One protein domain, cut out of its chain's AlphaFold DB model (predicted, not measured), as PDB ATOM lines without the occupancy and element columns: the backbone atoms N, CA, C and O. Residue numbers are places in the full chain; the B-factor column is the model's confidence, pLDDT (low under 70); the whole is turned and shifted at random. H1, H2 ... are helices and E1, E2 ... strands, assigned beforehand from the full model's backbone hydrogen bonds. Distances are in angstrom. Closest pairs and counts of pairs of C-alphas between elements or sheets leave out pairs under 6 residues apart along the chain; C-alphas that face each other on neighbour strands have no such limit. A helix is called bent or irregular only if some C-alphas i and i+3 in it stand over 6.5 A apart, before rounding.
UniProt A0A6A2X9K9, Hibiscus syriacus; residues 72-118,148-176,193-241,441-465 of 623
ATOM      1  N   ASP A  72     206.559 157.258 183.409       69.44
ATOM      2  CA  ASP A  72     207.040 158.230 182.429       69.44
ATOM      3  C   ASP A  72     208.446 157.843 181.945       69.44
ATOM      4  O   ASP A  72     209.447 157.932 182.664       69.44
ATOM      5  N   LEU A  73     208.503 157.402 180.690       71.62
ATOM      6  CA  LEU A  73     209.718 156.953 180.011       71.62
ATOM      7  C   LEU A  73     210.369 158.045 179.164       71.62
ATOM      8  O   LEU A  73     211.407 157.813 178.537       71.62
ATOM      9  N   SER A  74     209.797 159.247 179.138       64.69
ATOM     10  CA  SER A  74     210.360 160.348 178.376       64.69
ATOM     11  C   SER A  74     211.760 160.692 178.900       64.69
ATOM     12  O   SER A  74     211.987 160.930 180.087       64.69
ATOM     13  N   LYS A  75     212.739 160.700 177.986       69.69
ATOM     14  CA  LYS A  75     214.167 160.920 178.285       69.69
ATOM     15  C   LYS A  75     214.792 159.861 179.212       69.69
ATOM     16  O   LYS A  75     215.849 160.129 179.793       69.69
ATOM     17  N   ALA A  76     214.186 158.676 179.333       76.19
ATOM     18  CA  ALA A  76     214.797 157.560 180.041       76.19
ATOM     19  C   ALA A  76     216.180 157.249 179.451       76.19
ATOM     20  O   ALA A  76     216.369 157.212 178.232       76.19
ATOM     21  N   LYS A  77     217.177 157.065 180.317       79.75
ATOM     22  CA  LYS A  77     218.547 156.787 179.878       79.75
ATOM     23  C   LYS A  77     219.269 155.874 180.842       79.75
ATOM     24  O   LYS A  77     219.078 155.949 182.051       79.75
ATOM     25  N   ILE A  78     220.170 155.073 180.300       76.62
ATOM     26  CA  ILE A  78     221.060 154.252 181.110       76.62
ATOM     27  C   ILE A  78     222.096 155.165 181.771       76.62
ATOM     28  O   ILE A  78     222.772 155.945 181.096       76.62
ATOM     29  N   GLN A  79     222.204 155.077 183.091       73.00
ATOM     30  CA  GLN A  79     223.177 155.785 183.908       73.00
ATOM     31  C   GLN A  79     224.174 154.771 184.471       73.00
ATOM     32  O   GLN A  79     223.827 153.941 185.311       73.00
ATOM     33  N   GLY A  80     225.406 154.853 183.974       61.75
ATOM     34  CA  GLY A  80     226.494 153.938 184.301       61.75
ATOM     35  C   GLY A  80     227.518 153.876 183.170       61.75
ATOM     36  O   GLY A  80     227.206 154.212 182.021       61.75
ATOM     37  N   ASN A  81     228.742 153.453 183.482       58.38
ATOM     38  CA  ASN A  81     229.793 153.304 182.474       58.38
ATOM     39  C   ASN A  81     229.481 152.122 181.535       58.38
ATOM     40  O   ASN A  81     228.696 151.231 181.862       58.38
ATOM     41  N   SER A  82     230.110 152.077 180.356       56.91
ATOM     42  CA  SER A  82     229.925 150.977 179.390       56.91
ATOM     43  C   SER A  82     230.357 149.603 179.915       56.91
ATOM     44  O   SER A  82     229.931 148.590 179.358       56.91
ATOM     45  N   GLU A  83     231.195 149.586 180.953       55.47
ATOM     46  CA  GLU A  83     231.765 148.396 181.597       55.47
ATOM     47  C   GLU A  83     231.001 147.949 182.854       55.47
ATOM     48  O   GLU A  83     231.259 146.866 183.381       55.47
ATOM     49  N   GLU A  84     230.063 148.762 183.346       63.12
ATOM     50  CA  GLU A  84     229.264 148.419 184.521       63.12
ATOM     51  C   GLU A  84     228.343 147.230 184.213       63.12
ATOM     52  O   GLU A  84     227.700 147.193 183.160       63.12
ATOM     53  N   ARG A  85     228.315 146.235 185.116       61.84
ATOM     54  CA  ARG A  85     227.662 144.934 184.878       61.84
ATOM     55  C   ARG A  85     226.158 145.091 184.657       61.84
ATOM     56  O   ARG A  85     225.642 144.508 183.715       61.84
ATOM     57  N   ASP A  86     225.511 145.868 185.523       72.56
ATOM     58  CA  ASP A  86     224.058 146.028 185.607       72.56
ATOM     59  C   ASP A  86     223.740 147.517 185.898       72.56
ATOM     60  O   ASP A  86     223.456 147.876 187.041       72.56
ATOM     61  N   PRO A  87     223.900 148.418 184.906       80.88
ATOM     62  CA  PRO A  87     223.776 149.862 185.113       80.88
ATOM     63  C   PRO A  87     222.336 150.259 185.469       80.88
ATOM     64  O   PRO A  87     221.379 149.574 185.131       80.88
ATOM     65  N   THR A  88     222.159 151.398 186.132       85.00
ATOM     66  CA  THR A  88     220.809 151.890 186.467       85.00
ATOM     67  C   THR A  88     220.117 152.521 185.257       85.00
ATOM     68  O   THR A  88     220.778 153.040 184.355       85.00
ATOM     69  N   ILE A  89     218.782 152.551 185.247       82.31
ATOM     70  CA  ILE A  89     218.013 153.349 184.278       82.31
ATOM     71  C   ILE A  89     217.445 154.570 184.995       82.31
ATOM     72  O   ILE A  89     216.650 154.445 185.926       82.31
ATOM     73  N   LEU A  90     217.853 155.759 184.556       81.06
ATOM     74  CA  LEU A  90     217.308 157.028 185.015       81.06
ATOM     75  C   LEU A  90     215.962 157.286 184.335       81.06
ATOM     76  O   LEU A  90     215.880 157.261 183.108       81.06
ATOM     77  N   LEU A  91     214.957 157.613 185.141       79.94
ATOM     78  CA  LEU A  91     213.624 158.044 184.735       79.94
ATOM     79  C   LEU A  91     213.433 159.498 185.193       79.94
ATOM     80  O   LEU A  91     212.943 159.732 186.296       79.94
ATOM     81  N   PRO A  92     213.899 160.490 184.415       70.06
ATOM     82  CA  PRO A  92     214.072 161.860 184.904       70.06
ATOM     83  C   PRO A  92     212.760 162.626 185.119       70.06
ATOM     84  O   PRO A  92     212.759 163.598 185.864       70.06
ATOM     85  N   ASN A  93     211.663 162.203 184.489       69.12
ATOM     86  CA  ASN A  93     210.391 162.931 184.515       69.12
ATOM     87  C   ASN A  93     209.305 162.225 185.344       69.12
ATOM     88  O   ASN A  93     208.169 162.681 185.383       69.12
ATOM     89  N   GLN A  94     209.650 161.142 186.048       73.25
ATOM     90  CA  GLN A  94     208.685 160.389 186.845       73.25
ATOM     91  C   GLN A  94     208.071 161.256 187.959       73.25
ATOM     92  O   GLN A  94     208.763 161.631 188.908       73.25
ATOM     93  N   SER A  95     206.772 161.547 187.861       59.59
ATOM     94  CA  SER A  95     206.029 162.391 188.811       59.59
ATOM     95  C   SER A  95     205.388 161.610 189.954       59.59
ATOM     96  O   SER A  95     205.304 162.109 191.075       59.59
ATOM     97  N   ASP A  96     204.957 160.378 189.683       55.84
ATOM     98  CA  ASP A  96     204.135 159.598 190.610       55.84
ATOM     99  C   ASP A  96     204.986 158.690 191.500       55.84
ATOM    100  O   ASP A  96     206.106 158.311 191.135       55.84
ATOM    101  N   ASP A  97     204.489 158.387 192.704       52.84
ATOM    102  CA  ASP A  97     205.137 157.437 193.608       52.84
ATOM    103  C   ASP A  97     205.009 156.035 193.021       52.84
ATOM    104  O   ASP A  97     203.940 155.427 193.057       52.84
ATOM    105  N   ILE A  98     206.106 155.513 192.471       58.00
ATOM    106  CA  ILE A  98     206.190 154.108 192.079       58.00
ATOM    107  C   ILE A  98     206.816 153.348 193.237       58.00
ATOM    108  O   ILE A  98     208.028 153.166 193.320       58.00
ATOM    109  N   SER A  99     205.977 152.905 194.161       56.19
ATOM    110  CA  SER A  99     206.402 152.085 195.291       56.19
ATOM    111  C   SER A  99     206.462 150.610 194.899       56.19
ATOM    112  O   SER A  99     205.683 149.827 195.433       56.19
ATOM    113  N   HIS A 100     207.315 150.214 193.944       70.75
ATOM    114  CA  HIS A 100     207.306 148.825 193.470       70.75
ATOM    115  C   HIS A 100     208.684 148.178 193.297       70.75
ATOM    116  O   HIS A 100     209.611 148.697 192.675       70.75
ATOM    117  N   LEU A 101     208.755 146.993 193.894       85.62
ATOM    118  CA  LEU A 101     209.793 145.982 193.828       85.62
ATOM    119  C   LEU A 101     209.227 144.834 192.985       85.62
ATOM    120  O   LEU A 101     208.085 144.432 193.200       85.62
ATOM    121  N   ALA A 102     210.009 144.302 192.052       91.88
ATOM    122  CA  ALA A 102     209.634 143.136 191.261       91.88
ATOM    123  C   ALA A 102     210.766 142.111 191.211       91.88
ATOM    124  O   ALA A 102     211.948 142.461 191.294       91.88
ATOM    125  N   LEU A 103     210.395 140.839 191.077       94.69
ATOM    126  CA  LEU A 103     211.326 139.716 191.152       94.69
ATOM    127  C   LEU A 103     211.188 138.778 189.944       94.69
ATOM    128  O   LEU A 103     210.091 138.463 189.505       94.69
ATOM    129  N   ASP A 104     212.308 138.260 189.454       95.12
ATOM    130  CA  ASP A 104     212.377 137.022 188.670       95.12
ATOM    131  C   ASP A 104     213.160 136.000 189.493       95.12
ATOM    132  O   ASP A 104     214.375 136.122 189.677       95.12
ATOM    133  N   ILE A 105     212.455 135.006 190.027       94.31
ATOM    134  CA  ILE A 105     213.029 133.983 190.892       94.31
ATOM    135  C   ILE A 105     213.270 132.725 190.053       94.31
ATOM    136  O   ILE A 105     212.452 131.804 190.002       94.31
ATOM    137  N   GLY A 106     214.419 132.687 189.382       88.12
ATOM    138  CA  GLY A 106     214.842 131.546 188.576       88.12
ATOM    139  C   GLY A 106     215.379 130.383 189.416       88.12
ATOM    140  O   GLY A 106     215.586 130.487 190.626       88.12
ATOM    141  N   GLY A 107     215.671 129.259 188.752       83.00
ATOM    142  CA  GLY A 107     216.223 128.070 189.417       83.00
ATOM    143  C   GLY A 107     217.592 128.302 190.070       83.00
ATOM    144  O   GLY A 107     217.847 127.772 191.148       83.00
ATOM    145  N   SER A 108     218.442 129.123 189.444       79.38
ATOM    146  CA  SER A 108     219.809 129.396 189.923       79.38
ATOM    147  C   SER A 108     220.021 130.825 190.424       79.38
ATOM    148  O   SER A 108     220.849 131.040 191.304       79.38
ATOM    149  N   LEU A 109     219.306 131.801 189.858       85.44
ATOM    150  CA  LEU A 109     219.469 133.222 190.166       85.44
ATOM    151  C   LEU A 109     218.118 133.888 190.426       85.44
ATOM    152  O   LEU A 109     217.174 133.698 189.654       85.44
ATOM    153  N   ILE A 110     218.099 134.752 191.434       89.44
ATOM    154  CA  ILE A 110     217.042 135.717 191.722       89.44
ATOM    155  C   ILE A 110     217.474 137.052 191.133       89.44
ATOM    156  O   ILE A 110     218.592 137.501 191.394       89.44
ATOM    157  N   LYS A 111     216.606 137.698 190.359       92.69
ATOM    158  CA  LYS A 111     216.838 139.055 189.862       92.69
ATOM    159  C   LYS A 111     215.774 139.973 190.406       92.69
ATOM    160  O   LYS A 111     214.588 139.665 190.358       92.69
ATOM    161  N   LEU A 112     216.236 141.081 190.948       91.94
ATOM    162  CA  LEU A 112     215.459 142.037 191.696       91.94
ATOM    163  C   LEU A 112     215.549 143.381 190.987       91.94
ATOM    164  O   LEU A 112     216.643 143.869 190.700       91.94
ATOM    165  N   LEU A 113     214.384 143.960 190.720       90.88
ATOM    166  CA  LEU A 113     214.224 145.304 190.190       90.88
ATOM    167  C   LEU A 113     213.511 146.157 191.233       90.88
ATOM    168  O   LEU A 113     212.455 145.762 191.725       90.88
ATOM    169  N   TYR A 114     214.054 147.326 191.559       86.25
ATOM    170  CA  TYR A 114     213.365 148.285 192.422       86.25
ATOM    171  C   TYR A 114     213.568 149.717 191.942       86.25
ATOM    172  O   TYR A 114     214.583 150.050 191.329       86.25
ATOM    173  N   PHE A 115     212.588 150.568 192.227       83.31
ATOM    174  CA  PHE A 115     212.647 151.993 191.934       83.31
ATOM    175  C   PHE A 115     213.059 152.790 193.179       83.31
ATOM    176  O   PHE A 115     212.590 152.517 194.281       83.31
ATOM    177  N   SER A 116     213.915 153.796 193.004       77.69
ATOM    178  CA  SER A 116     214.219 154.800 194.033       77.69
ATOM    179  C   SER A 116     214.009 156.204 193.477       77.69
ATOM    180  O   SER A 116     214.513 156.500 192.388       77.69
ATOM    181  N   ARG A 117     213.384 157.103 194.234       73.75
ATOM    182  CA  ARG A 117     213.338 158.528 193.878       73.75
ATOM    183  C   ARG A 117     214.691 159.206 194.080       73.75
ATOM    184  O   ARG A 117     215.569 158.694 194.775       73.75
ATOM    185  N   HIS A 118     214.879 160.351 193.434       65.44
ATOM    186  CA  HIS A 118     215.987 161.228 193.790       65.44
ATOM    187  C   HIS A 118     215.750 161.776 195.207       65.44
ATOM    188  O   HIS A 118     214.901 162.639 195.401       65.44
ATOM    189  N   LEU A 148     211.202 165.750 190.726       57.53
ATOM    190  CA  LEU A 148     210.724 164.926 189.621       57.53
ATOM    191  C   LEU A 148     211.817 163.913 189.255       57.53
ATOM    192  O   LEU A 148     212.988 164.270 189.109       57.53
ATOM    193  N   GLY A 149     211.423 162.649 189.122       69.62
ATOM    194  CA  GLY A 149     212.265 161.572 188.619       69.62
ATOM    195  C   GLY A 149     212.777 160.563 189.650       69.62
ATOM    196  O   GLY A 149     212.659 160.698 190.868       69.62
ATOM    197  N   GLY A 150     213.386 159.499 189.133       78.12
ATOM    198  CA  GLY A 150     213.994 158.439 189.929       78.12
ATOM    199  C   GLY A 150     214.820 157.474 189.091       78.12
ATOM    200  O   GLY A 150     215.179 157.761 187.950       78.12
ATOM    201  N   ARG A 151     215.177 156.338 189.683       82.44
ATOM    202  CA  ARG A 151     216.081 155.343 189.101       82.44
ATOM    203  C   ARG A 151     215.545 153.940 189.295       82.44
ATOM    204  O   ARG A 151     215.111 153.598 190.391       82.44
ATOM    205  N   LEU A 152     215.634 153.140 188.241       86.62
ATOM    206  CA  LEU A 152     215.487 151.693 188.300       86.62
ATOM    207  C   LEU A 152     216.843 151.063 188.610       86.62
ATOM    208  O   LEU A 152     217.838 151.331 187.927       86.62
ATOM    209  N   HIS A 153     216.856 150.224 189.637       86.06
ATOM    210  CA  HIS A 153     218.021 149.494 190.116       86.06
ATOM    211  C   HIS A 153     217.863 148.008 189.860       86.06
ATOM    212  O   HIS A 153     216.792 147.444 190.078       86.06
ATOM    213  N   PHE A 154     218.964 147.375 189.474       88.00
ATOM    214  CA  PHE A 154     219.014 145.987 189.046       88.00
ATOM    215  C   PHE A 154     219.989 145.217 189.942       88.00
ATOM    216  O   PHE A 154     221.169 145.549 190.009       88.00
ATOM    217  N   VAL A 155     219.504 144.203 190.664       88.00
ATOM    218  CA  VAL A 155     220.297 143.444 191.649       88.00
ATOM    219  C   VAL A 155     220.091 141.941 191.466       88.00
ATOM    220  O   VAL A 155     218.976 141.492 191.211       88.00
ATOM    221  N   LYS A 156     221.155 141.140 191.598       87.81
ATOM    222  CA  LYS A 156     221.109 139.674 191.457       87.81
ATOM    223  C   LYS A 156     221.565 138.979 192.735       87.81
ATOM    224  O   LYS A 156     222.516 139.422 193.369       87.81
ATOM    225  N   PHE A 157     220.941 137.846 193.033       85.94
ATOM    226  CA  PHE A 157     221.333 136.931 194.102       85.94
ATOM    227  C   PHE A 157     221.343 135.497 193.573       85.94
ATOM    228  O   PHE A 157     220.591 135.162 192.657       85.94
ATOM    229  N   GLU A 158     222.157 134.623 194.157       84.69
ATOM    230  CA  GLU A 158     222.013 133.182 193.932       84.69
ATOM    231  C   GLU A 158     220.723 132.691 194.598       84.69
ATOM    232  O   GLU A 158     220.444 133.033 195.746       84.69
ATOM    233  N   THR A 159     219.939 131.849 193.921       87.19
ATOM    234  CA  THR A 159     218.695 131.303 194.496       87.19
ATOM    235  C   THR A 159     218.967 130.450 195.739       87.19
ATOM    236  O   THR A 159     218.158 130.430 196.663       87.19
ATOM    237  N   SER A 160     220.133 129.802 195.819       87.25
ATOM    238  CA  SER A 160     220.611 129.110 197.028       87.25
ATOM    239  C   SER A 160     220.824 130.047 198.220       87.25
ATOM    240  O   SER A 160     220.766 129.598 199.361       87.25
ATOM    241  N   LYS A 161     221.040 131.342 197.969       89.06
ATOM    242  CA  LYS A 161     221.258 132.400 198.962       89.06
ATOM    243  C   LYS A 161     220.034 133.307 199.103       89.06
ATOM    244  O   LYS A 161     220.157 134.501 199.357       89.06
ATOM    245  N   LEU A 162     218.831 132.740 198.976       92.50
ATOM    246  CA  LEU A 162     217.561 133.469 199.071       92.50
ATOM    247  C   LEU A 162     217.450 134.359 200.324       92.50
ATOM    248  O   LEU A 162     216.880 135.442 200.247       92.50
ATOM    249  N   ASN A 163     218.033 133.948 201.453       93.31
ATOM    250  CA  ASN A 163     218.054 134.766 202.669       93.31
ATOM    251  C   ASN A 163     218.753 136.120 202.473       93.31
ATOM    252  O   ASN A 163     218.230 137.118 202.947       93.31
ATOM    253  N   GLU A 164     219.854 136.186 201.716       92.94
ATOM    254  CA  GLU A 164     220.546 137.454 201.432       92.94
ATOM    255  C   GLU A 164     219.645 138.420 200.644       92.94
ATOM    256  O   GLU A 164     219.652 139.624 200.890       92.94
ATOM    257  N   CYS A 165     218.816 137.891 199.736       93.06
ATOM    258  CA  CYS A 165     217.819 138.676 199.004       93.06
ATOM    259  C   CYS A 165     216.727 139.219 199.943       93.06
ATOM    260  O   CYS A 165     216.380 140.399 199.876       93.06
ATOM    261  N   LEU A 166     216.209 138.383 200.849       92.62
ATOM    262  CA  LEU A 166     215.210 138.800 201.839       92.62
ATOM    263  C   LEU A 166     215.772 139.873 202.783       92.62
ATOM    264  O   LEU A 166     215.115 140.885 203.022       92.62
ATOM    265  N   ASP A 167     217.001 139.693 203.261       90.75
ATOM    266  CA  ASP A 167     217.678 140.648 204.139       90.75
ATOM    267  C   ASP A 167     217.973 141.968 203.403       90.75
ATOM    268  O   ASP A 167     217.833 143.054 203.974       90.75
ATOM    269  N   PHE A 168     218.293 141.916 202.105       88.75
ATOM    270  CA  PHE A 168     218.416 143.106 201.262       88.75
ATOM    271  C   PHE A 168     217.088 143.870 201.153       88.75
ATOM    272  O   PHE A 168     217.050 145.078 201.391       88.75
ATOM    273  N   ILE A 169     215.985 143.176 200.856       87.50
ATOM    274  CA  ILE A 169     214.640 143.773 200.793       87.50
ATOM    275  C   ILE A 169     214.244 144.377 202.147       87.50
ATOM    276  O   ILE A 169     213.640 145.455 202.199       87.50
ATOM    277  N   SER A 170     214.593 143.696 203.240       85.88
ATOM    278  CA  SER A 170     214.315 144.150 204.599       85.88
ATOM    279  C   SER A 170     215.108 145.409 204.954       85.88
ATOM    280  O   SER A 170     214.523 146.432 205.305       85.88
ATOM    281  N   SER A 171     216.430 145.373 204.774       83.50
ATOM    282  CA  SER A 171     217.341 146.478 205.107       83.50
ATOM    283  C   SER A 171     217.078 147.751 204.303       83.50
ATOM    284  O   SER A 171     217.235 148.853 204.825       83.50
ATOM    285  N   LYS A 172     216.647 147.615 203.045       81.12
ATOM    286  CA  LYS A 172     216.244 148.736 202.186       81.12
ATOM    287  C   LYS A 172     214.785 149.161 202.383       81.12
ATOM    288  O   LYS A 172     214.339 150.064 201.686       81.12
ATOM    289  N   GLN A 173     214.053 148.506 203.287       77.19
ATOM    290  CA  GLN A 173     212.628 148.733 203.551       77.19
ATOM    291  C   GLN A 173     211.752 148.669 202.286       77.19
ATOM    292  O   GLN A 173     210.672 149.246 202.235       77.19
ATOM    293  N   LEU A 174     212.174 147.909 201.266       78.69
ATOM    294  CA  LEU A 174     211.463 147.815 199.978       78.69
ATOM    295  C   LEU A 174     210.120 147.076 200.091       78.69
ATOM    296  O   LEU A 174     209.295 147.141 199.186       78.69
ATOM    297  N   HIS A 175     209.917 146.359 201.195       72.81
ATOM    298  CA  HIS A 175     208.675 145.676 201.548       72.81
ATOM    299  C   HIS A 175     207.676 146.591 202.283       72.81
ATOM    300  O   HIS A 175     206.501 146.253 202.387       72.81
ATOM    301  N   CYS A 176     208.115 147.758 202.767       66.31
ATOM    302  CA  CYS A 176     207.281 148.727 203.469       66.31
ATOM    303  C   CYS A 176     206.721 149.746 202.465       66.31
ATOM    304  O   CYS A 176     207.230 150.856 202.321       66.31
ATOM    305  N   ASN A 193     198.885 143.860 203.498       59.06
ATOM    306  CA  ASN A 193     200.137 143.161 203.206       59.06
ATOM    307  C   ASN A 193     200.683 143.682 201.873       59.06
ATOM    308  O   ASN A 193     200.005 143.566 200.848       59.06
ATOM    309  N   ALA A 194     201.899 144.227 201.870       73.00
ATOM    310  CA  ALA A 194     202.519 144.702 200.643       73.00
ATOM    311  C   ALA A 194     202.611 143.559 199.615       73.00
ATOM    312  O   ALA A 194     202.955 142.422 199.952       73.00
ATOM    313  N   VAL A 195     202.262 143.854 198.360       84.19
ATOM    314  CA  VAL A 195     202.225 142.870 197.270       84.19
ATOM    315  C   VAL A 195     203.423 143.073 196.348       84.19
ATOM    316  O   VAL A 195     203.594 144.145 195.761       84.19
ATOM    317  N   ILE A 196     204.233 142.027 196.194       88.31
ATOM    318  CA  ILE A 196     205.374 141.985 195.275       88.31
ATOM    319  C   ILE A 196     204.993 141.144 194.062       88.31
ATOM    320  O   ILE A 196     204.614 139.983 194.211       88.31
ATOM    321  N   LYS A 197     205.142 141.699 192.858       91.25
ATOM    322  CA  LYS A 197     205.006 140.932 191.622       91.25
ATOM    323  C   LYS A 197     206.276 140.150 191.358       91.25
ATOM    324  O   LYS A 197     207.377 140.708 191.342       91.25
ATOM    325  N   ALA A 198     206.127 138.850 191.160       94.62
ATOM    326  CA  ALA A 198     207.240 137.970 190.880       94.62
ATOM    327  C   ALA A 198     206.919 136.999 189.751       94.62
ATOM    328  O   ALA A 198     205.806 136.495 189.631       94.62
ATOM    329  N   THR A 199     207.936 136.683 188.967       95.06
ATOM    330  CA  THR A 199     207.883 135.659 187.932       95.06
ATOM    331  C   THR A 199     208.958 134.588 188.148       95.06
ATOM    332  O   THR A 199     209.716 134.632 189.126       95.06
ATOM    333  N   GLY A 200     209.002 133.603 187.253       91.19
ATOM    334  CA  GLY A 200     209.884 132.444 187.324       91.19
ATOM    335  C   GLY A 200     209.369 131.357 188.272       91.19
ATOM    336  O   GLY A 200     208.554 131.591 189.168       91.19
ATOM    337  N   GLY A 201     209.859 130.128 188.095       88.50
ATOM    338  CA  GLY A 201     209.408 128.973 188.886       88.50
ATOM    339  C   GLY A 201     209.568 129.138 190.409       88.50
ATOM    340  O   GLY A 201     208.797 128.576 191.190       88.50
ATOM    341  N   GLY A 202     210.526 129.950 190.858       90.94
ATOM    342  CA  GLY A 202     210.733 130.260 192.270       90.94
ATOM    343  C   GLY A 202     209.635 131.130 192.891       90.94
ATOM    344  O   GLY A 202     209.417 131.024 194.097       90.94
ATOM    345  N   ALA A 203     208.884 131.910 192.105       92.25
ATOM    346  CA  ALA A 203     207.737 132.675 192.606       92.25
ATOM    347  C   ALA A 203     206.646 131.757 193.188       92.25
ATOM    348  O   ALA A 203     205.944 132.126 194.127       92.25
ATOM    349  N   TYR A 204     206.539 130.526 192.676       91.62
ATOM    350  CA  TYR A 204     205.668 129.494 193.236       91.62
ATOM    351  C   TYR A 204     206.287 128.857 194.476       91.62
ATOM    352  O   TYR A 204     205.636 128.778 195.514       91.62
ATOM    353  N   LYS A 205     207.550 128.431 194.368       93.69
ATOM    354  CA  LYS A 205     208.252 127.659 195.401       93.69
ATOM    355  C   LYS A 205     208.466 128.428 196.707       93.69
ATOM    356  O   LYS A 205     208.431 127.822 197.770       93.69
ATOM    357  N   PHE A 206     208.732 129.732 196.632       94.12
ATOM    358  CA  PHE A 206     209.169 130.528 197.784       94.12
ATOM    359  C   PHE A 206     208.120 131.525 198.287       94.12
ATOM    360  O   PHE A 206     208.414 132.309 199.185       94.12
ATOM    361  N   SER A 207     206.897 131.487 197.749       93.19
ATOM    362  CA  SER A 207     205.808 132.407 198.107       93.19
ATOM    363  C   SER A 207     205.559 132.490 199.615       93.19
ATOM    364  O   SER A 207     205.462 133.586 200.165       93.19
ATOM    365  N   ASP A 208     205.496 131.343 200.295       93.19
ATOM    366  CA  ASP A 208     205.211 131.298 201.733       93.19
ATOM    367  C   ASP A 208     206.356 131.884 202.564       93.19
ATOM    368  O   ASP A 208     206.111 132.570 203.551       93.19
ATOM    369  N   LEU A 209     207.603 131.707 202.117       93.88
ATOM    370  CA  LEU A 209     208.771 132.242 202.814       93.88
ATOM    371  C   LEU A 209     208.809 133.775 202.771       93.88
ATOM    372  O   LEU A 209     209.144 134.405 203.771       93.88
ATOM    373  N   PHE A 210     208.452 134.387 201.638       92.44
ATOM    374  CA  PHE A 210     208.329 135.847 201.543       92.44
ATOM    375  C   PHE A 210     207.244 136.375 202.486       92.44
ATOM    376  O   PHE A 210     207.459 137.370 203.182       92.44
ATOM    377  N   LYS A 211     206.114 135.667 202.573       90.81
ATOM    378  CA  LYS A 211     205.028 136.006 203.495       90.81
ATOM    379  C   LYS A 211     205.452 135.891 204.956       90.81
ATOM    380  O   LYS A 211     205.179 136.800 205.731       90.81
ATOM    381  N   GLU A 212     206.144 134.818 205.324       92.00
ATOM    382  CA  GLU A 212     206.625 134.586 206.690       92.00
ATOM    383  C   GLU A 212     207.699 135.600 207.109       92.00
ATOM    384  O   GLU A 212     207.637 136.155 208.203       92.00
ATOM    385  N   ARG A 213     208.687 135.860 206.242       92.19
ATOM    386  CA  ARG A 213     209.879 136.649 206.593       92.19
ATOM    387  C   ARG A 213     209.714 138.152 206.421       92.19
ATOM    388  O   ARG A 213     210.382 138.901 207.125       92.19
ATOM    389  N   LEU A 214     208.886 138.587 205.474       88.38
ATOM    390  CA  LEU A 214     208.720 140.004 205.133       88.38
ATOM    391  C   LEU A 214     207.276 140.497 205.288       88.38
ATOM    392  O   LEU A 214     207.030 141.685 205.108       88.38
ATOM    393  N   GLY A 215     206.313 139.613 205.580       86.94
ATOM    394  CA  GLY A 215     204.894 139.981 205.633       86.94
ATOM    395  C   GLY A 215     204.293 140.326 204.265       86.94
ATOM    396  O   GLY A 215     203.212 140.908 204.202       86.94
ATOM    397  N   VAL A 216     204.978 139.985 203.167       86.31
ATOM    398  CA  VAL A 216     204.574 140.351 201.800       86.31
ATOM    399  C   VAL A 216     203.922 139.191 201.065       86.31
ATOM    400  O   VAL A 216     204.339 138.041 201.180       86.31
ATOM    401  N   SER A 217     202.910 139.496 200.261       89.38
ATOM    402  CA  SER A 217     202.285 138.513 199.375       89.38
ATOM    403  C   SER A 217     202.944 138.561 197.999       89.38
ATOM    404  O   SER A 217     203.160 139.646 197.460       89.38
ATOM    405  N   ILE A 218     203.232 137.399 197.408       91.25
ATOM    406  CA  ILE A 218     203.698 137.324 196.021       91.25
ATOM    407  C   ILE A 218     202.501 137.219 195.071       91.25
ATOM    408  O   ILE A 218     201.738 136.254 195.132       91.25
ATOM    409  N   GLU A 219     202.381 138.177 194.157       91.12
ATOM    410  CA  GLU A 219     201.526 138.082 192.972       91.12
ATOM    411  C   GLU A 219     202.352 137.489 191.826       91.12
ATOM    412  O   GLU A 219     203.410 138.006 191.469       91.12
ATOM    413  N   LYS A 220     201.909 136.347 191.300       94.00
ATOM    414  CA  LYS A 220     202.690 135.539 190.360       94.00
ATOM    415  C   LYS A 220     202.358 135.941 188.931       94.00
ATOM    416  O   LYS A 220     201.188 135.989 188.567       94.00
ATOM    417  N   GLU A 221     203.387 136.154 188.128       93.81
ATOM    418  CA  GLU A 221     203.280 136.517 186.716       93.81
ATOM    419  C   GLU A 221     203.889 135.424 185.834       93.81
ATOM    420  O   GLU A 221     204.878 134.786 186.220       93.81
ATOM    421  N   ASP A 222     203.331 135.220 184.640       92.62
ATOM    422  CA  ASP A 222     203.873 134.255 183.680       92.62
ATOM    423  C   ASP A 222     205.291 134.649 183.229       92.62
ATOM    424  O   ASP A 222     205.585 135.815 182.947       92.62
ATOM    425  N   GLU A 223     206.185 133.657 183.186       89.94
ATOM    426  CA  GLU A 223     207.603 133.864 182.879       89.94
ATOM    427  C   GLU A 223     207.800 134.370 181.456       89.94
ATOM    428  O   GLU A 223     208.591 135.285 181.226       89.94
ATOM    429  N   MET A 224     207.061 133.825 180.492       89.50
ATOM    430  CA  MET A 224     207.234 134.188 179.096       89.50
ATOM    431  C   MET A 224     206.637 135.557 178.786       89.50
ATOM    432  O   MET A 224     207.292 136.362 178.120       89.50
ATOM    433  N   ASP A 225     205.458 135.854 179.334       91.94
ATOM    434  CA  ASP A 225     204.853 137.184 179.275       91.94
ATOM    435  C   ASP A 225     205.788 138.253 179.841       91.94
ATOM    436  O   ASP A 225     205.957 139.318 179.239       91.94
ATOM    437  N   CYS A 226     206.416 137.977 180.987       92.69
ATOM    438  CA  CYS A 226     207.356 138.905 181.599       92.69
ATOM    439  C   CYS A 226     208.615 139.086 180.747       92.69
ATOM    440  O   CYS A 226     209.035 140.218 180.514       92.69
ATOM    441  N   LEU A 227     209.195 137.997 180.233       91.31
ATOM    442  CA  LEU A 227     210.368 138.060 179.360       91.31
ATOM    443  C   LEU A 227     210.106 138.912 178.109       91.31
ATOM    444  O   LEU A 227     210.912 139.785 177.786       91.31
ATOM    445  N   VAL A 228     208.984 138.685 177.421       90.75
ATOM    446  CA  VAL A 228     208.626 139.424 176.200       90.75
ATOM    447  C   VAL A 228     208.282 140.878 176.518       90.75
ATOM    448  O   VAL A 228     208.754 141.782 175.831       90.75
ATOM    449  N   SER A 229     207.518 141.129 177.584       90.12
ATOM    450  CA  SER A 229     207.169 142.491 178.002       90.12
ATOM    451  C   SER A 229     208.404 143.300 178.408       90.12
ATOM    452  O   SER A 229     208.554 144.440 177.968       90.12
ATOM    453  N   GLY A 230     209.321 142.706 179.176       89.75
ATOM    454  CA  GLY A 230     210.590 143.329 179.542       89.75
ATOM    455  C   GLY A 230     211.488 143.586 178.330       89.75
ATOM    456  O   GLY A 230     212.083 144.657 178.224       89.75
ATOM    457  N   ALA A 231     211.552 142.651 177.375       88.56
ATOM    458  CA  ALA A 231     212.305 142.846 176.135       88.56
ATOM    459  C   ALA A 231     211.731 144.007 175.314       88.56
ATOM    460  O   ALA A 231     212.469 144.924 174.955       88.56
ATOM    461  N   ASN A 232     210.416 144.016 175.075       87.81
ATOM    462  CA  ASN A 232     209.745 145.093 174.346       87.81
ATOM    463  C   ASN A 232     209.959 146.447 175.026       87.81
ATOM    464  O   ASN A 232     210.254 147.418 174.337       87.81
ATOM    465  N   PHE A 233     209.869 146.513 176.359       86.75
ATOM    466  CA  PHE A 233     210.152 147.733 177.114       86.75
ATOM    467  C   PHE A 233     211.552 148.270 176.813       86.75
ATOM    468  O   PHE A 233     211.705 149.422 176.424       86.75
ATOM    469  N   LEU A 234     212.576 147.430 176.956       85.50
ATOM    470  CA  LEU A 234     213.967 147.822 176.748       85.50
ATOM    471  C   LEU A 234     214.220 148.286 175.311       85.50
ATOM    472  O   LEU A 234     214.818 149.336 175.091       85.50
ATOM    473  N   LEU A 235     213.708 147.530 174.343       83.31
ATOM    474  CA  LEU A 235     213.879 147.785 172.915       83.31
ATOM    475  C   LEU A 235     213.131 149.036 172.436       83.31
ATOM    476  O   LEU A 235     213.575 149.688 171.491       83.31
ATOM    477  N   LYS A 236     212.000 149.368 173.073       81.31
ATOM    478  CA  LYS A 236     211.164 150.520 172.714       81.31
ATOM    479  C   LYS A 236     211.496 151.792 173.484       81.31
ATOM    480  O   LYS A 236     211.388 152.878 172.939       81.31
ATOM    481  N   ALA A 237     211.854 151.683 174.757       78.94
ATOM    482  CA  ALA A 237     211.962 152.848 175.630       78.94
ATOM    483  C   ALA A 237     213.403 153.313 175.850       78.94
ATOM    484  O   ALA A 237     213.629 154.482 176.158       78.94
ATOM    485  N   ILE A 238     214.389 152.417 175.728       80.44
ATOM    486  CA  ILE A 238     215.746 152.680 176.205       80.44
ATOM    487  C   ILE A 238     216.724 152.778 175.031       80.44
ATOM    488  O   ILE A 238     217.040 151.801 174.351       80.44
ATOM    489  N   ARG A 239     217.263 153.984 174.805       80.12
ATOM    490  CA  ARG A 239     218.331 154.203 173.814       80.12
ATOM    491  C   ARG A 239     219.626 153.499 174.246       80.12
ATOM    492  O   ARG A 239     219.950 153.463 175.431       80.12
ATOM    493  N   HIS A 240     220.403 153.014 173.272       80.50
ATOM    494  CA  HIS A 240     221.668 152.285 173.490       80.50
ATOM    495  C   HIS A 240     221.533 151.043 174.390       80.50
ATOM    496  O   HIS A 240     222.461 150.681 175.120       80.50
ATOM    497  N   GLU A 241     220.369 150.402 174.350       83.12
ATOM    498  CA  GLU A 241     220.108 149.162 175.073       83.12
ATOM    499  C   GLU A 241     220.531 147.938 174.261       83.12
ATOM    500  O   GLU A 241     221.250 147.076 174.767       83.12
ATOM    501  N   GLY A 441     219.738 140.189 181.703       82.69
ATOM    502  CA  GLY A 441     219.606 139.484 182.972       82.69
ATOM    503  C   GLY A 441     218.296 139.741 183.724       82.69
ATOM    504  O   GLY A 441     218.007 139.053 184.697       82.69
ATOM    505  N   PHE A 442     217.530 140.755 183.324       89.81
ATOM    506  CA  PHE A 442     216.438 141.307 184.124       89.81
ATOM    507  C   PHE A 442     215.109 141.381 183.385       89.81
ATOM    508  O   PHE A 442     214.162 141.933 183.937       89.81
ATOM    509  N   LEU A 443     215.002 140.807 182.182       91.31
ATOM    510  CA  LEU A 443     213.766 140.857 181.398       91.31
ATOM    511  C   LEU A 443     212.540 140.384 182.190       91.31
ATOM    512  O   LEU A 443     211.520 141.061 182.183       91.31
ATOM    513  N   GLY A 444     212.656 139.266 182.915       92.12
ATOM    514  CA  GLY A 444     211.564 138.734 183.734       92.12
ATOM    515  C   GLY A 444     211.150 139.689 184.859       92.12
ATOM    516  O   GLY A 444     209.976 140.024 184.990       92.12
ATOM    517  N   ALA A 445     212.115 140.195 185.632       92.25
ATOM    518  CA  ALA A 445     211.839 141.134 186.723       92.25
ATOM    519  C   ALA A 445     211.255 142.456 186.196       92.25
ATOM    520  O   ALA A 445     210.357 143.031 186.805       92.25
ATOM    521  N   LEU A 446     211.728 142.913 185.036       90.81
ATOM    522  CA  LEU A 446     211.224 144.101 184.361       90.81
ATOM    523  C   LEU A 446     209.800 143.903 183.842       90.81
ATOM    524  O   LEU A 446     208.962 144.772 184.047       90.81
ATOM    525  N   GLY A 447     209.492 142.758 183.235       90.69
ATOM    526  CA  GLY A 447     208.132 142.422 182.823       90.69
ATOM    527  C   GLY A 447     207.156 142.345 183.997       90.69
ATOM    528  O   GLY A 447     206.070 142.917 183.919       90.69
ATOM    529  N   ALA A 448     207.568 141.730 185.110       91.12
ATOM    530  CA  ALA A 448     206.782 141.693 186.346       91.12
ATOM    531  C   ALA A 448     206.595 143.094 186.956       91.12
ATOM    532  O   ALA A 448     205.549 143.413 187.514       91.12
ATOM    533  N   PHE A 449     207.584 143.978 186.811       88.38
ATOM    534  CA  PHE A 449     207.433 145.382 187.188       88.38
ATOM    535  C   PHE A 449     206.444 146.116 186.268       88.38
ATOM    536  O   PHE A 449     205.605 146.887 186.732       88.38
ATOM    537  N   MET A 450     206.487 145.863 184.958       81.56
ATOM    538  CA  MET A 450     205.553 146.473 184.007       81.56
ATOM    539  C   MET A 450     204.126 145.946 184.162       81.56
ATOM    540  O   MET A 450     203.178 146.671 183.870       81.56
ATOM    541  N   SER A 451     203.922 144.738 184.688       81.50
ATOM    542  CA  SER A 451     202.574 144.213 184.922       81.50
ATOM    543  C   SER A 451     201.851 144.864 186.105       81.50
ATOM    544  O   SER A 451     200.631 144.721 186.219       81.50
ATOM    545  N   TYR A 452     202.527 145.684 186.923       71.38
ATOM    546  CA  TYR A 452     201.830 146.650 187.785       71.38
ATOM    547  C   TYR A 452     200.969 147.634 186.969       71.38
ATOM    548  O   TYR A 452     199.974 148.136 187.488       71.38
ATOM    549  N   HIS A 453     201.280 147.838 185.683       58.03
ATOM    550  CA  HIS A 453     200.576 148.731 184.758       58.03
ATOM    551  C   HIS A 453     199.619 148.006 183.788       58.03
ATOM    552  O   HIS A 453     198.831 148.667 183.116       58.03
ATOM    553  N   LYS A 454     199.614 146.661 183.718       49.44
ATOM    554  CA  LYS A 454     198.792 145.866 182.767       49.44
ATOM    555  C   LYS A 454     197.261 146.003 182.933       49.44
ATOM    556  O   LYS A 454     196.527 145.473 182.113       49.44
ATOM    557  N   HIS A 455     196.768 146.765 183.913       41.94
ATOM    558  CA  HIS A 455     195.361 147.200 183.984       41.94
ATOM    559  C   HIS A 455     195.080 148.554 183.290       41.94
ATOM    560  O   HIS A 455     194.036 149.151 183.533       41.94
ATOM    561  N   GLY A 456     195.990 149.054 182.445       39.59
ATOM    562  CA  GLY A 456     195.798 150.301 181.690       39.59
ATOM    563  C   GLY A 456     196.811 150.524 180.561       39.59
ATOM    564  O   GLY A 456     197.140 151.665 180.258       39.59
ATOM    565  N   LEU A 457     197.354 149.452 179.976       39.97
ATOM    566  CA  LEU A 457     198.393 149.528 178.937       39.97
ATOM    567  C   LEU A 457     197.857 149.536 177.495       39.97
ATOM    568  O   LEU A 457     198.654 149.729 176.579       39.97
ATOM    569  N   ASP A 458     196.547 149.385 177.284       40.78
ATOM    570  CA  ASP A 458     195.973 149.393 175.929       40.78
ATOM    571  C   ASP A 458     195.989 150.797 175.288       40.78
ATOM    572  O   ASP A 458     196.201 150.910 174.083       40.78
ATOM    573  N   ASP A 459     195.919 151.879 176.076       36.31
ATOM    574  CA  ASP A 459     195.921 153.260 175.546       36.31
ATOM    575  C   ASP A 459     197.330 153.851 175.326       36.31
ATOM    576  O   ASP A 459     197.502 154.877 174.666       36.31
ATOM    577  N   LEU A 460     198.379 153.205 175.843       40.50
ATOM    578  CA  LEU A 460     199.760 153.713 175.786       40.50
ATOM    579  C   LEU A 460     200.511 153.345 174.505       40.50
ATOM    580  O   LEU A 460     201.482 154.010 174.157       40.50
ATOM    581  N   MET A 461     200.082 152.296 173.801       35.94
ATOM    582  CA  MET A 461     200.690 151.915 172.522       35.94
ATOM    583  C   MET A 461     200.164 152.767 171.356       35.94
ATOM    584  O   MET A 461     200.793 152.803 170.302       35.94
ATOM    585  N   VAL A 462     199.036 153.468 171.545       32.12
ATOM    586  CA  VAL A 462     198.388 154.299 170.513       32.12
ATOM    587  C   VAL A 462     198.827 155.763 170.594       32.12
ATOM    588  O   VAL A 462     198.952 156.419 169.560       32.12
ATOM    589  N   HIS A 463     199.196 156.265 171.776       28.34
ATOM    590  CA  HIS A 463     199.893 157.547 171.888       28.34
ATOM    591  C   HIS A 463     201.378 157.377 171.579       28.34
ATOM    592  O   HIS A 463     202.237 157.357 172.457       28.34
ATOM    593  N   HIS A 464     201.639 157.221 170.283       30.94
ATOM    594  CA  HIS A 464     202.732 157.838 169.548       30.94
ATOM    595  C   HIS A 464     203.798 158.451 170.474       30.94
ATOM    596  O   HIS A 464     203.599 159.512 171.077       30.94
ATOM    597  N   LEU A 465     204.954 157.787 170.544       31.36
ATOM    598  CA  LEU A 465     206.221 158.356 170.992       31.36
ATOM    599  C   LEU A 465     206.615 159.471 170.005       31.36
ATOM    600  O   LEU A 465     207.593 159.364 169.272       31.36
TER     601      LEU A 465
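What this domain is: This is residues 72 to 118, 148 to 176, 193 to 241 and 441 to 465 of the 623 residues of a protein of Hibiscus syriacus (UniProt A0A6A2X9K9). A strongly twisted wall of seven strands stands between two layers of helices, with H1 and H3 over one face and H5, crossed on its outer side by H4, over the other. The small H2 sits beside the strands at one end, and residues 453 to 464 stick out as a loose tail. The 150 printed residues hold five named helices and seven named strands, in the order E1 E2 E3 E4 E5 H1 E6 H2 H3 E7 H4 H5, and the class is mixed, helices and strands. The mixed sheet runs E1 E2 E5 E4 E3 E6 E7. The whole is compact, with a radius of gyration of the C-alphas of 15.0 A and spans of 43 by 35 by 26 A.

How they stand to each other: In the sheet, E4, residues 109 to 117, and E5, residues 150 to 158, are antiparallel neighbours at 160 degrees, with N 112 and O 155 2.8 A apart. On the other side of E4 is E3, residues 101 to 105; E3 and E4 form a hairpin, with N 104 and O 111 2.8 A apart. E2, residues 88 to 91, is antiparallel to E5, with N 91 and O 150 2.8 A apart. E1, residues 77 to 79, is an edge strand and forms a hairpin with E2, with N 79 and O 88 2.8 A apart. E6, residues 195 to 199, is parallel to E3, with N 199 and O 103 2.8 A apart. E7, residues 217 to 220, the other edge strand, is parallel to E6, with N 198 and O 219 2.9 A apart. E6, H2 of residues 201 to 205, H3 of residues 207 to 214, and E7 make a strand-helix-strand unit, two parallel neighbour strands with helices between, and its crossover is right-handed. H1, residues 159 to 171, is on the sheet at a height of 8.8 A, over E5 and E4, and runs along the strands, at 1 degree to E4 on the local plane. H3 lies on the same face, over E7, at a height of 8.9 A. H1 touches H3 with residues 166 to 170 alone, the closest C-alphas being those of Ser 170 and Leu 214, 7.0 A apart. H5, residues 441 to 450, lies on the opposite face from H1, over E3, at a height of 6.8 A; the C-alphas of Asp 104 and Ala 445 are their closest, 4.6 A apart. H4, residues 223 to 237, touches H5 about perpendicular, at 89 degrees, with the closest C-alphas, those of Cys 226 and Gly 447, 3.8 A apart. H2 is only just at the sheet's level, with a height of 3.9 A. In H2, H3 and H4 every O i to N i+4 pair is within hydrogen-bond range; in H1 6 of 9 are and in H5 5 of 6.

Where its parts are: E1 begins at C-alpha 77, (218.547, 156.787, 179.878). E4 and E5, the longest strands, measure 26.3 A and 26.8 A; E3 measures 12.8 A and E6 13.1 A. H4, the longest helix, measures 20.8 A, H1 18.6 A, H5 15.7 A and H3 10.7 A. H1 and H5 are irregular: C-alphas 160 and 163 are 8.4 A apart, and C-alphas 441 and 444 are 8.1 A apart. H5 ends at C-alpha 450, (205.553, 146.473, 184.007).

The domain as a whole: The two C-alphas farthest apart are those of Glu 212 and His 464, 44.0 A. Three cuts leave out residues 119 to 147, 177 to 192 and 242 to 440, with C-alpha gaps of 7.7 A, 9.1 A and 12.5 A. Of the links that are printed whole, none is long. The mean pLDDT of the printed part is 79.0; 33 residues are under 70, among them residues 80 to 85, 95 to 99 and 453 to 465.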